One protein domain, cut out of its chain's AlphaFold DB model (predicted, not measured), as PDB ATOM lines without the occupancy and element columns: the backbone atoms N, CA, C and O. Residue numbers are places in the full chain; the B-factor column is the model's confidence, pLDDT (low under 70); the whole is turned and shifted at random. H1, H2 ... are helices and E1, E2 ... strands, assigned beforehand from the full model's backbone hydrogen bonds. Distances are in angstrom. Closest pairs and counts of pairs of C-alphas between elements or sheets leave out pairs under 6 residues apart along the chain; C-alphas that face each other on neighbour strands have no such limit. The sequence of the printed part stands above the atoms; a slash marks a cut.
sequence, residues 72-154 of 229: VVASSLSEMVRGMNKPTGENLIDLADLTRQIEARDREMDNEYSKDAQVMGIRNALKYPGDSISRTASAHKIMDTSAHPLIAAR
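AT A GLANCE: This is residues 72 to 154 of the 229 residues of an uncharacterized protein of Streptomyces scabiei (UniProt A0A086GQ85). A small two-stranded ladder, E1 with E2, sits together with H1 at one end of a loose, open ring, and the long helix H2 makes one long side of it. H3 and the little H4 make the far end, where residues 129 to 134 stick out, and the long unnamed stretch 133 to 149 returns to the ladder. The printed part has 83 residues, with four named helices and two named strands in the order E1 H1 H2 H3 H4 E2; the strands are antiparallel and the class is mostly helix. The whole is loose, with a radius of gyration of the C-alphas of 14.7 A, and elongated, spanning 44 by 26 by 21 A.

HOW THE PARTS SIT: Look first at E1, residues 72 to 74, and E2, residues 150 to 153, antiparallel at 171 degrees: N 72 and O 152 are 2.8 A apart, within hydrogen-bond range. In H1, residues 77 to 85, Met 80 has its C-alpha 5.2 A from that of Ala 74, the closest pair of H1 and E1. H2, residues 95 to 110, touches H1 with residues 95 to 99 alone, closest at the C-alphas of Val 81 and Leu 95, 6.3 A; they run opposite ways at a steep tilt of 57 degrees. H3, residues 117 to 126, only just touches H2, with 3 pairs of C-alphas within 8 A, the closest Met 109 and Val 119, 6.4 A. H4, residues 129 to 132, and H3 touch only at the corner, and only just, with 3 such pairs, the closest Leu 126 and Ser 132, 5.2 A. Every O i to N i+4 pair is within hydrogen-bond range in H1 and H3, and 11 of 12 in H2; H4 is too short for such a pair, and its 1 O i to N i+3 pair is not within range.

IN THESE COORDINATES: Find C-alpha 72 at (203.141, 193.240, 208.511), where E1 begins. H1 is 12.2 A long; H2 runs 23.1 A from C-alpha 95 at (191.898, 183.043, 208.617), and H3 14.3 A. E2 ends at C-alpha 153, (207.602, 188.805, 209.570).

THE WHOLE: The C-alphas farthest apart, those of Gly 89 and Pro 129, are 44.1 A apart. The printed part has no cut, the link from H4 to E2 is long, and no printed residue is under 70 in pLDDT.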
ATOM      1  N   VAL A  72     204.553 192.869 208.439       89.81
ATOM      2  CA  VAL A  72     203.141 193.240 208.511       89.81
ATOM      3  C   VAL A  72     202.840 193.615 209.952       89.81
ATOM      4  O   VAL A  72     203.111 192.843 210.867       89.81
ATOM      5  N   VAL A  73     202.258 194.794 210.146       91.31
ATOM      6  CA  VAL A  73     201.756 195.259 211.441       91.31
ATOM      7  C   VAL A  73     200.256 195.474 211.295       91.31
ATOM      8  O   VAL A  73     199.823 196.145 210.358       91.31
ATOM      9  N   ALA A  74     199.457 194.879 212.179       93.25
ATOM     10  CA  ALA A  74     198.000 194.902 212.071       93.25
ATOM     11  C   ALA A  74     197.315 195.011 213.436       93.25
ATOM     12  O   ALA A  74     197.853 194.591 214.462       93.25
ATOM     13  N   SER A  75     196.097 195.552 213.436       91.88
ATOM     14  CA  SER A  75     195.287 195.703 214.651       91.88
ATOM     15  C   SER A  75     194.352 194.516 214.902       91.88
ATOM     16  O   SER A  75     193.844 194.340 216.009       91.88
ATOM     17  N   SER A  76     194.141 193.683 213.878       95.12
ATOM     18  CA  SER A  76     193.275 192.506 213.923       95.12
ATOM     19  C   SER A  76     193.859 191.337 213.135       95.12
ATOM     20  O   SER A  76     194.642 191.517 212.199       95.12
ATOM     21  N   LEU A  77     193.427 190.121 213.476       96.00
ATOM     22  CA  LEU A  77     193.885 188.911 212.796       96.00
ATOM     23  C   LEU A  77     193.457 188.877 211.318       96.00
ATOM     24  O   LEU A  77     194.229 188.474 210.456       96.00
ATOM     25  N   SER A  78     192.267 189.389 210.999       96.50
ATOM     26  CA  SER A  78     191.791 189.502 209.615       96.50
ATOM     27  C   SER A  78     192.648 190.452 208.774       96.50
ATOM     28  O   SER A  78     192.937 190.162 207.615       96.50
ATOM     29  N   GLU A  79     193.059 191.596 209.337       95.94
ATOM     30  CA  GLU A  79     194.020 192.500 208.688       95.94
ATOM     31  C   GLU A  79     195.387 191.845 208.527       95.94
ATOM     32  O   GLU A  79     195.980 191.947 207.455       95.94
ATOM     33  N   MET A  80     195.845 191.133 209.558       95.69
ATOM     34  CA  MET A  80     197.114 190.417 209.548       95.69
ATOM     35  C   MET A  80     197.160 189.380 208.419       95.69
ATOM     36  O   MET A  80     198.081 189.399 207.608       95.69
ATOM     37  N   VAL A  81     196.136 188.532 208.292       96.44
ATOM     38  CA  VAL A  81     196.044 187.519 207.224       96.44
ATOM     39  C   VAL A  81     196.054 188.160 205.839       96.44
ATOM     40  O   VAL A  81     196.805 187.725 204.966       96.44
ATOM     41  N   ARG A  82     195.289 189.243 205.634       95.00
ATOM     42  CA  ARG A  82     195.335 189.993 204.368       95.00
ATOM     43  C   ARG A  82     196.731 190.546 204.089       95.00
ATOM     44  O   ARG A  82     197.200 190.463 202.958       95.00
ATOM     45  N   GLY A  83     197.387 191.101 205.106       92.69
ATOM     46  CA  GLY A  83     198.739 191.638 204.992       92.69
ATOM     47  C   GLY A  83     199.772 190.567 204.644       92.69
ATOM     48  O   GLY A  83     200.601 190.806 203.773       92.69
ATOM     49  N   MET A  84     199.688 189.381 205.253       93.56
ATOM     50  CA  MET A  84     200.610 188.269 204.993       93.56
ATOM     51  C   MET A  84     200.401 187.611 203.618       93.56
ATOM     52  O   MET A  84     201.380 187.220 202.990       93.56
ATOM     53  N   ASN A  85     199.159 187.531 203.120       94.00
ATOM     54  CA  ASN A  85     198.859 186.994 201.781       94.00
ATOM     55  C   ASN A  85     199.111 188.006 200.646       94.00
ATOM     56  O   ASN A  85     199.288 187.636 199.488       94.00
ATOM     57  N   LYS A  86     199.137 189.312 200.937       91.94
ATOM     58  CA  LYS A  86     199.401 190.339 199.918       91.94
ATOM     59  C   LYS A  86     200.734 190.135 199.163       91.94
ATOM     60  O   LYS A  86     200.702 190.193 197.936       91.94
ATOM     61  N   PRO A  87     201.893 189.916 199.820       87.56
ATOM     62  CA  PRO A  87     203.176 189.761 199.128       87.56
ATOM     63  C   PRO A  87     203.374 188.397 198.450       87.56
ATOM     64  O   PRO A  87     204.322 188.250 197.681       87.56
ATOM     65  N   THR A  88     202.538 187.396 198.739       83.94
ATOM     66  CA  THR A  88     202.617 186.070 198.105       83.94
ATOM     67  C   THR A  88     201.863 186.026 196.779       83.94
ATOM     68  O   THR A  88     202.181 185.193 195.940       83.94
ATOM     69  N   GLY A  89     200.876 186.910 196.575       81.38
ATOM     70  CA  GLY A  89     199.979 186.867 195.412       81.38
ATOM     71  C   GLY A  89     198.984 185.698 195.443       81.38
ATOM     72  O   GLY A  89     198.166 185.561 194.538       81.38
ATOM     73  N   GLU A  90     199.025 184.890 196.503       85.94
ATOM     74  CA  GLU A  90     198.226 183.687 196.723       85.94
ATOM     75  C   GLU A  90     197.689 183.685 198.159       85.94
ATOM     76  O   GLU A  90     198.380 184.097 199.093       85.94
ATOM     77  N   ASN A  91     196.474 183.178 198.367       89.25
ATOM     78  CA  ASN A  91     195.865 183.092 199.697       89.25
ATOM     79  C   ASN A  91     196.346 181.839 200.446       89.25
ATOM     80  O   ASN A  91     195.571 180.918 200.688       89.25
ATOM     81  N   LEU A  92     197.639 181.800 200.775       92.19
ATOM     82  CA  LEU A  92     198.277 180.659 201.441       92.19
ATOM     83  C   LEU A  92     197.862 180.516 202.909       92.19
ATOM     84  O   LEU A  92     197.885 179.415 203.452       92.19
ATOM     85  N   ILE A  93     197.505 181.627 203.554       94.88
ATOM     86  CA  ILE A  93     197.094 181.654 204.955       94.88
ATOM     87  C   ILE A  93     195.582 181.830 205.025       94.88
ATOM     88  O   ILE A  93     195.050 182.860 204.603       94.88
ATOM     89  N   ASP A  94     194.904 180.837 205.592       96.56
ATOM     90  CA  ASP A  94     193.473 180.887 205.873       96.56
ATOM     91  C   ASP A  94     193.205 181.468 207.269       96.56
ATOM     92  O   ASP A  94     193.858 181.113 208.253       96.56
ATOM     93  N   LEU A  95     192.225 182.370 207.361       97.19
ATOM     94  CA  LEU A  95     191.898 183.043 208.617       97.19
ATOM     95  C   LEU A  95     191.324 182.079 209.655       97.19
ATOM     96  O   LEU A  95     191.672 182.191 210.830       97.19
ATOM     97  N   ALA A  96     190.445 181.160 209.254       97.56
ATOM     98  CA  ALA A  96     189.796 180.255 210.195       97.56
ATOM     99  C   ALA A  96     190.809 179.261 210.772       97.56
ATOM    100  O   ALA A  96     190.838 179.052 211.988       97.56
ATOM    101  N   ASP A  97     191.688 178.711 209.930       98.00
ATOM    102  CA  ASP A  97     192.738 177.814 210.405       98.00
ATOM    103  C   ASP A  97     193.754 178.537 211.299       98.00
ATOM    104  O   ASP A  97     194.061 178.048 212.387       98.00
ATOM    105  N   LEU A  98     194.206 179.739 210.915       97.31
ATOM    106  CA  LEU A  98     195.123 180.516 211.752       97.31
ATOM    107  C   LEU A  98     194.495 180.877 213.105       97.31
ATOM    108  O   LEU A  98     195.150 180.755 214.138       97.31
ATOM    109  N   THR A  99     193.219 181.271 213.113       98.12
ATOM    110  CA  THR A  99     192.476 181.564 214.349       98.12
ATOM    111  C   THR A  99     192.463 180.342 215.263       98.12
ATOM    112  O   THR A  99     192.864 180.434 216.423       98.12
ATOM    113  N   ARG A 100     192.103 179.169 214.728       98.19
ATOM    114  CA  ARG A 100     192.082 177.904 215.475       98.19
ATOM    115  C   ARG A 100     193.450 177.568 216.081       98.19
ATOM    116  O   ARG A 100     193.515 177.093 217.216       98.19
ATOM    117  N   GLN A 101     194.534 177.784 215.335       96.94
ATOM    118  CA  GLN A 101     195.898 177.537 215.813       96.94
ATOM    119  C   GLN A 101     196.302 178.508 216.932       96.94
ATOM    120  O   GLN A 101     196.822 178.071 217.960       96.94
ATOM    121  N   ILE A 102     196.024 179.806 216.767       96.19
ATOM    122  CA  ILE A 102     196.330 180.830 217.774       96.19
ATOM    123  C   ILE A 102     195.554 180.569 219.064       96.19
ATOM    124  O   ILE A 102     196.150 180.558 220.136       96.19
ATOM    125  N   GLU A 103     194.254 180.287 218.976       96.38
ATOM    126  CA  GLU A 103     193.437 179.966 220.148       96.38
ATOM    127  C   GLU A 103     193.941 178.720 220.881       96.38
ATOM    128  O   GLU A 103     193.936 178.680 222.110       96.38
ATOM    129  N   ALA A 104     194.391 177.695 220.148       95.75
ATOM    130  CA  ALA A 104     194.983 176.510 220.759       95.75
ATOM    131  C   ALA A 104     196.257 176.857 221.543       95.75
ATOM    132  O   ALA A 104     196.377 176.461 222.700       95.75
ATOM    133  N   ARG A 105     197.160 177.648 220.953       95.38
ATOM    134  CA  ARG A 105     198.394 178.105 221.607       95.38
ATOM    135  C   ARG A 105     198.114 179.028 222.796       95.38
ATOM    136  O   ARG A 105     198.751 178.899 223.837       95.38
ATOM    137  N   ASP A 106     197.150 179.933 222.681       96.56
ATOM    138  CA  ASP A 106     196.803 180.874 223.748       96.56
ATOM    139  C   ASP A 106     196.102 180.193 224.932       96.56
ATOM    140  O   ASP A 106     196.299 180.620 226.070       96.56
ATOM    141  N   ARG A 107     195.364 179.095 224.712       96.50
ATOM    142  CA  ARG A 107     194.876 178.236 225.810       96.50
ATOM    143  C   ARG A 107     196.023 177.599 226.595       96.50
ATOM    144  O   ARG A 107     195.949 177.498 227.816       96.50
ATOM    145  N   GLU A 108     197.096 177.202 225.916       97.19
ATOM    146  CA  GLU A 108     198.262 176.602 226.572       97.19
ATOM    147  C   GLU A 108     199.040 177.604 227.439       97.19
ATOM    148  O   GLU A 108     199.637 177.211 228.445       97.19
ATOM    149  N   MET A 109     198.973 178.904 227.125       95.25
ATOM    150  CA  MET A 109     199.590 179.955 227.945       95.25
ATOM    151  C   MET A 109     199.023 179.997 229.372       95.25
ATOM    152  O   MET A 109     199.797 180.201 230.311       95.25
ATOM    153  N   ASP A 110     197.726 179.718 229.539       93.88
ATOM    154  CA  ASP A 110     197.049 179.666 230.846       93.88
ATOM    155  C   ASP A 110     197.186 178.299 231.541       93.88
ATOM    156  O   ASP A 110     196.949 178.171 232.740       93.88
ATOM    157  N   ASN A 111     197.560 177.251 230.802       95.06
ATOM    158  CA  ASN A 111     197.669 175.897 231.335       95.06
ATOM    159  C   ASN A 111     199.016 175.694 232.041       95.06
ATOM    160  O   ASN A 111     200.038 175.485 231.382       95.06
ATOM    161  N   GLU A 112     199.043 175.691 233.374       92.50
ATOM    162  CA  GLU A 112     200.266 175.479 234.172       92.50
ATOM    163  C   GLU A 112     201.015 174.182 233.816       92.50
ATOM    164  O   GLU A 112     202.247 174.139 233.859       92.50
ATOM    165  N   TYR A 113     200.291 173.151 233.371       94.44
ATOM    166  CA  TYR A 113     200.825 171.825 233.046       94.44
ATOM    167  C   TYR A 113     201.046 171.596 231.545       94.44
ATOM    168  O   TYR A 113     201.247 170.447 231.135       94.44
ATOM    169  N   SER A 114     201.022 172.670 230.744       95.81
ATOM    170  CA  SER A 114     201.180 172.633 229.286       95.81
ATOM    171  C   SER A 114     202.319 171.718 228.830       95.81
ATOM    172  O   SER A 114     203.408 171.693 229.415       95.81
ATOM    173  N   LYS A 115     202.040 170.964 227.764       95.06
ATOM    174  CA  LYS A 115     203.009 170.125 227.043       95.06
ATOM    175  C   LYS A 115     203.325 170.668 225.654       95.06
ATOM    176  O   LYS A 115     204.016 170.002 224.886       95.06
ATOM    177  N   ASP A 116     202.838 171.864 225.337       95.62
ATOM    178  CA  ASP A 116     203.244 172.559 224.129       95.62
ATOM    179  C   ASP A 116     204.721 172.956 224.247       95.62
ATOM    180  O   ASP A 116     205.142 173.626 225.194       95.62
ATOM    181  N   ALA A 117     205.525 172.513 223.282       95.62
ATOM    182  CA  ALA A 117     206.969 172.703 223.322       95.62
ATOM    183  C   ALA A 117     207.371 174.187 223.277       95.62
ATOM    184  O   ALA A 117     208.362 174.568 223.904       95.62
ATOM    185  N   GLN A 118     206.607 175.035 222.577       94.31
ATOM    186  CA  GLN A 118     206.890 176.466 222.494       94.31
ATOM    187  C   GLN A 118     206.593 177.147 223.830       94.31
ATOM    188  O   GLN A 118     207.442 177.874 224.350       94.31
ATOM    189  N   VAL A 119     205.431 176.871 224.431       95.06
ATOM    190  CA  VAL A 119     205.044 177.436 225.737       95.06
ATOM    191  C   VAL A 119     205.995 176.972 226.841       95.06
ATOM    192  O   VAL A 119     206.451 177.784 227.652       95.06
ATOM    193  N   MET A 120     206.363 175.687 226.853       95.12
ATOM    194  CA  MET A 120     207.382 175.162 227.768       95.12
ATOM    195  C   MET A 120     208.728 175.876 227.591       95.12
ATOM    196  O   MET A 120     209.362 176.228 228.587       95.12
ATOM    197  N   GLY A 121     209.148 176.124 226.347       92.69
ATOM    198  CA  GLY A 121     210.369 176.863 226.026       92.69
ATOM    199  C   GLY A 121     210.346 178.301 226.545       92.69
ATOM    200  O   GLY A 121     211.285 178.711 227.230       92.69
ATOM    201  N   ILE A 122     209.252 179.034 226.304       92.19
ATOM    202  CA  ILE A 122     209.046 180.402 226.815       92.19
ATOM    203  C   ILE A 122     209.157 180.419 228.343       92.19
ATOM    204  O   ILE A 122     209.926 181.196 228.907       92.19
ATOM    205  N   ARG A 123     208.434 179.526 229.029       91.94
ATOM    206  CA  ARG A 123     208.475 179.439 230.496       91.94
ATOM    207  C   ARG A 123     209.867 179.093 231.007       91.94
ATOM    208  O   ARG A 123     210.284 179.628 232.027       91.94
ATOM    209  N   ASN A 124     210.589 178.211 230.322       91.56
ATOM    210  CA  ASN A 124     211.949 177.858 230.707       91.56
ATOM    211  C   ASN A 124     212.919 179.037 230.553       91.56
ATOM    212  O   ASN A 124     213.715 179.270 231.455       91.56
ATOM    213  N   ALA A 125     212.818 179.804 229.465       89.44
ATOM    214  CA  ALA A 125     213.627 181.005 229.267       89.44
ATOM    215  C   ALA A 125     213.367 182.051 230.367       89.44
ATOM    216  O   ALA A 125     214.302 182.606 230.939       89.44
ATOM    217  N   LEU A 126     212.099 182.250 230.742       90.88
ATOM    218  CA  LEU A 126     211.713 183.220 231.772       90.88
ATOM    219  C   LEU A 126     212.114 182.824 233.202       90.88
ATOM    220  O   LEU A 126     212.153 183.686 234.082       90.88
ATOM    221  N   LYS A 127     212.447 181.550 233.453       92.00
ATOM    222  CA  LYS A 127     212.927 181.098 234.770       92.00
ATOM    223  C   LYS A 127     214.295 181.663 235.134       92.00
ATOM    224  O   LYS A 127     214.621 181.667 236.316       92.00
ATOM    225  N   TYR A 128     215.096 182.101 234.161       89.75
ATOM    226  CA  TYR A 128     216.417 182.656 234.428       89.75
ATOM    227  C   TYR A 128     216.327 184.162 234.743       89.75
ATOM    228  O   TYR A 128     216.063 184.952 233.835       89.75
ATOM    229  N   PRO A 129     216.579 184.597 235.999       86.38
ATOM    230  CA  PRO A 129     216.345 185.986 236.405       86.38
ATOM    231  C   PRO A 129     217.228 187.008 235.681       86.38
ATOM    232  O   PRO A 129     216.812 188.145 235.482       86.38
ATOM    233  N   GLY A 130     218.439 186.613 235.267       87.31
ATOM    234  CA  GLY A 130     219.357 187.507 234.554       87.31
ATOM    235  C   GLY A 130     218.777 188.019 233.233       87.31
ATOM    236  O   GLY A 130     218.908 189.203 232.917       87.31
ATOM    237  N   ASP A 131     218.063 187.151 232.512       83.62
ATOM    238  CA  ASP A 131     217.451 187.500 231.231       83.62
ATOM    239  C   ASP A 131     216.017 188.007 231.387       83.62
ATOM    240  O   ASP A 131     215.611 188.909 230.651       83.62
ATOM    241  N   SER A 132     215.241 187.481 232.339       85.56
ATOM    242  CA  SER A 132     213.833 187.868 232.498       85.56
ATOM    243  C   SER A 132     213.630 189.261 233.096       85.56
ATOM    244  O   SER A 132     212.604 189.878 232.833       85.56
ATOM    245  N   ILE A 133     214.605 189.803 233.836       85.12
ATOM    246  CA  ILE A 133     214.508 191.154 234.417       85.12
ATOM    247  C   ILE A 133     214.731 192.260 233.373       85.12
ATOM    248  O   ILE A 133     214.166 193.343 233.508       85.12
ATOM    249  N   SER A 134     215.573 192.032 232.357       81.69
ATOM    250  CA  SER A 134     216.034 193.124 231.477       81.69
ATOM    251  C   SER A 134     216.041 192.829 229.978       81.69
ATOM    252  O   SER A 134     216.066 193.771 229.189       81.69
ATOM    253  N   ARG A 135     216.043 191.558 229.559       82.81
ATOM    254  CA  ARG A 135     216.271 191.178 228.151       82.81
ATOM    255  C   ARG A 135     215.078 190.497 227.497       82.81
ATOM    256  O   ARG A 135     214.960 190.549 226.277       82.81
ATOM    257  N   THR A 136     214.218 189.855 228.282       86.31
ATOM    258  CA  THR A 136     213.143 188.999 227.768       86.31
ATOM    259  C   THR A 136     211.783 189.625 228.036       86.31
ATOM    260  O   THR A 136     211.493 190.020 229.162       86.31
ATOM    261  N   ALA A 137     210.937 189.695 227.009       86.62
ATOM    262  CA  ALA A 137     209.558 190.145 227.159       86.62
ATOM    263  C   ALA A 137     208.735 189.154 228.000       86.62
ATOM    264  O   ALA A 137     208.937 187.939 227.923       86.62
ATOM    265  N   SER A 138     207.784 189.673 228.777       87.94
ATOM    266  CA  SER A 138     206.841 188.853 229.539       87.94
ATOM    267  C   SER A 138     206.008 187.957 228.624       87.94
ATOM    268  O   SER A 138     205.627 188.338 227.519       87.94
ATOM    269  N   ALA A 139     205.683 186.763 229.112       90.94
ATOM    270  CA  ALA A 139     204.784 185.850 228.423       90.94
ATOM    271  C   ALA A 139     203.341 186.386 228.418       90.94
ATOM    272  O   ALA A 139     202.792 186.685 229.475       90.94
ATOM    273  N   HIS A 140     202.714 186.429 227.243       93.38
ATOM    274  CA  HIS A 140     201.295 186.737 227.070       93.38
ATOM    275  C   HIS A 140     200.692 185.949 225.894       93.38
ATOM    276  O   HIS A 140     201.391 185.325 225.079       93.38
ATOM    277  N   LYS A 141     199.364 185.985 225.800       95.88
ATOM    278  CA  LYS A 141     198.601 185.461 224.659       95.88
ATOM    279  C   LYS A 141     198.887 186.284 223.403       95.88
ATOM    280  O   LYS A 141     199.160 187.475 223.508       95.88
ATOM    281  N   ILE A 142     198.850 185.674 222.222       94.75
ATOM    282  CA  ILE A 142     198.984 186.401 220.949       94.75
ATOM    283  C   ILE A 142     197.818 187.378 220.789       94.75
ATOM    284  O   ILE A 142     198.034 188.501 220.349       94.75
ATOM    285  N   MET A 143     196.609 186.975 221.187       95.38
ATOM    286  CA  MET A 143     195.404 187.806 221.075       95.38
ATOM    287  C   MET A 143     195.169 188.730 222.281       95.38
ATOM    288  O   MET A 143     194.061 189.237 222.457       95.38
ATOM    289  N   ASP A 144     196.175 188.941 223.137       94.38
ATOM    290  CA  ASP A 144     196.086 189.935 224.205       94.38
ATOM    291  C   ASP A 144     196.123 191.348 223.610       94.38
ATOM    292  O   ASP A 144     197.169 191.858 223.203       94.38
ATOM    293  N   THR A 145     194.966 192.008 223.593       92.06
ATOM    294  CA  THR A 145     194.818 193.353 223.032       92.06
ATOM    295  C   THR A 145     195.650 194.410 223.754       92.06
ATOM    296  O   THR A 145     195.919 195.455 223.170       92.06
ATOM    297  N   SER A 146     196.068 194.164 225.003       91.94
ATOM    298  CA  SER A 146     196.960 195.080 225.727       91.94
ATOM    299  C   SER A 146     198.400 195.054 225.198       91.94
ATOM    300  O   SER A 146     199.133 196.020 225.396       91.94
ATOM    301  N   ALA A 147     198.778 193.989 224.481       88.00
ATOM    302  CA  ALA A 147     200.096 193.788 223.879       88.00
ATOM    303  C   ALA A 147     200.121 194.028 222.355       88.00
ATOM    304  O   ALA A 147     201.153 193.834 221.713       88.00
ATOM    305  N   HIS A 148     198.998 194.443 221.761       87.19
ATOM    306  CA  HIS A 148     198.918 194.809 220.345       87.19
ATOM    307  C   HIS A 148     199.861 195.986 220.003       87.19
ATOM    308  O   HIS A 148     200.141 196.826 220.862       87.19
ATOM    309  N   PRO A 149     200.324 196.107 218.742       92.81
ATOM    310  CA  PRO A 149     199.801 195.474 217.526       92.81
ATOM    311  C   PRO A 149     200.273 194.035 217.292       92.81
ATOM    312  O   PRO A 149     201.300 193.603 217.805       92.81
ATOM    313  N   LEU A 150     199.544 193.311 216.439       93.12
ATOM    314  CA  LEU A 150     200.030 192.055 215.875       93.12
ATOM    315  C   LEU A 150     201.154 192.360 214.883       93.12
ATOM    316  O   LEU A 150     201.024 193.268 214.056       93.12
ATOM    317  N   ILE A 151     202.224 191.568 214.926       91.44
ATOM    318  CA  ILE A 151     203.363 191.681 214.011       91.44
ATOM    319  C   ILE A 151     203.620 190.317 213.374       91.44
ATOM    320  O   ILE A 151     203.751 189.317 214.077       91.44
ATOM    321  N   ALA A 152     203.724 190.283 212.048       91.19
ATOM    322  CA  ALA A 152     204.225 189.134 211.306       91.19
ATOM    323  C   ALA A 152     205.443 189.542 210.480       91.19
ATOM    324  O   ALA A 152     205.498 190.643 209.932       91.19
ATOM    325  N   ALA A 153     206.413 188.637 210.388       89.81
ATOM    326  CA  ALA A 153     207.602 188.805 209.570       89.81
ATOM    327  C   ALA A 153     207.670 187.665 208.553       89.81
ATOM    328  O   ALA A 153     207.643 186.488 208.925       89.81
ATOM    329  N   ARG A 154     207.770 188.005 207.267       87.38
ATOM    330  CA  ARG A 154     208.039 187.028 206.214       87.38
ATOM    331  C   ARG A 154     209.487 186.567 206.335       87.38
ATOM    332  O   ARG A 154     210.418 187.358 206.217       87.38
TER     333      ARG A 154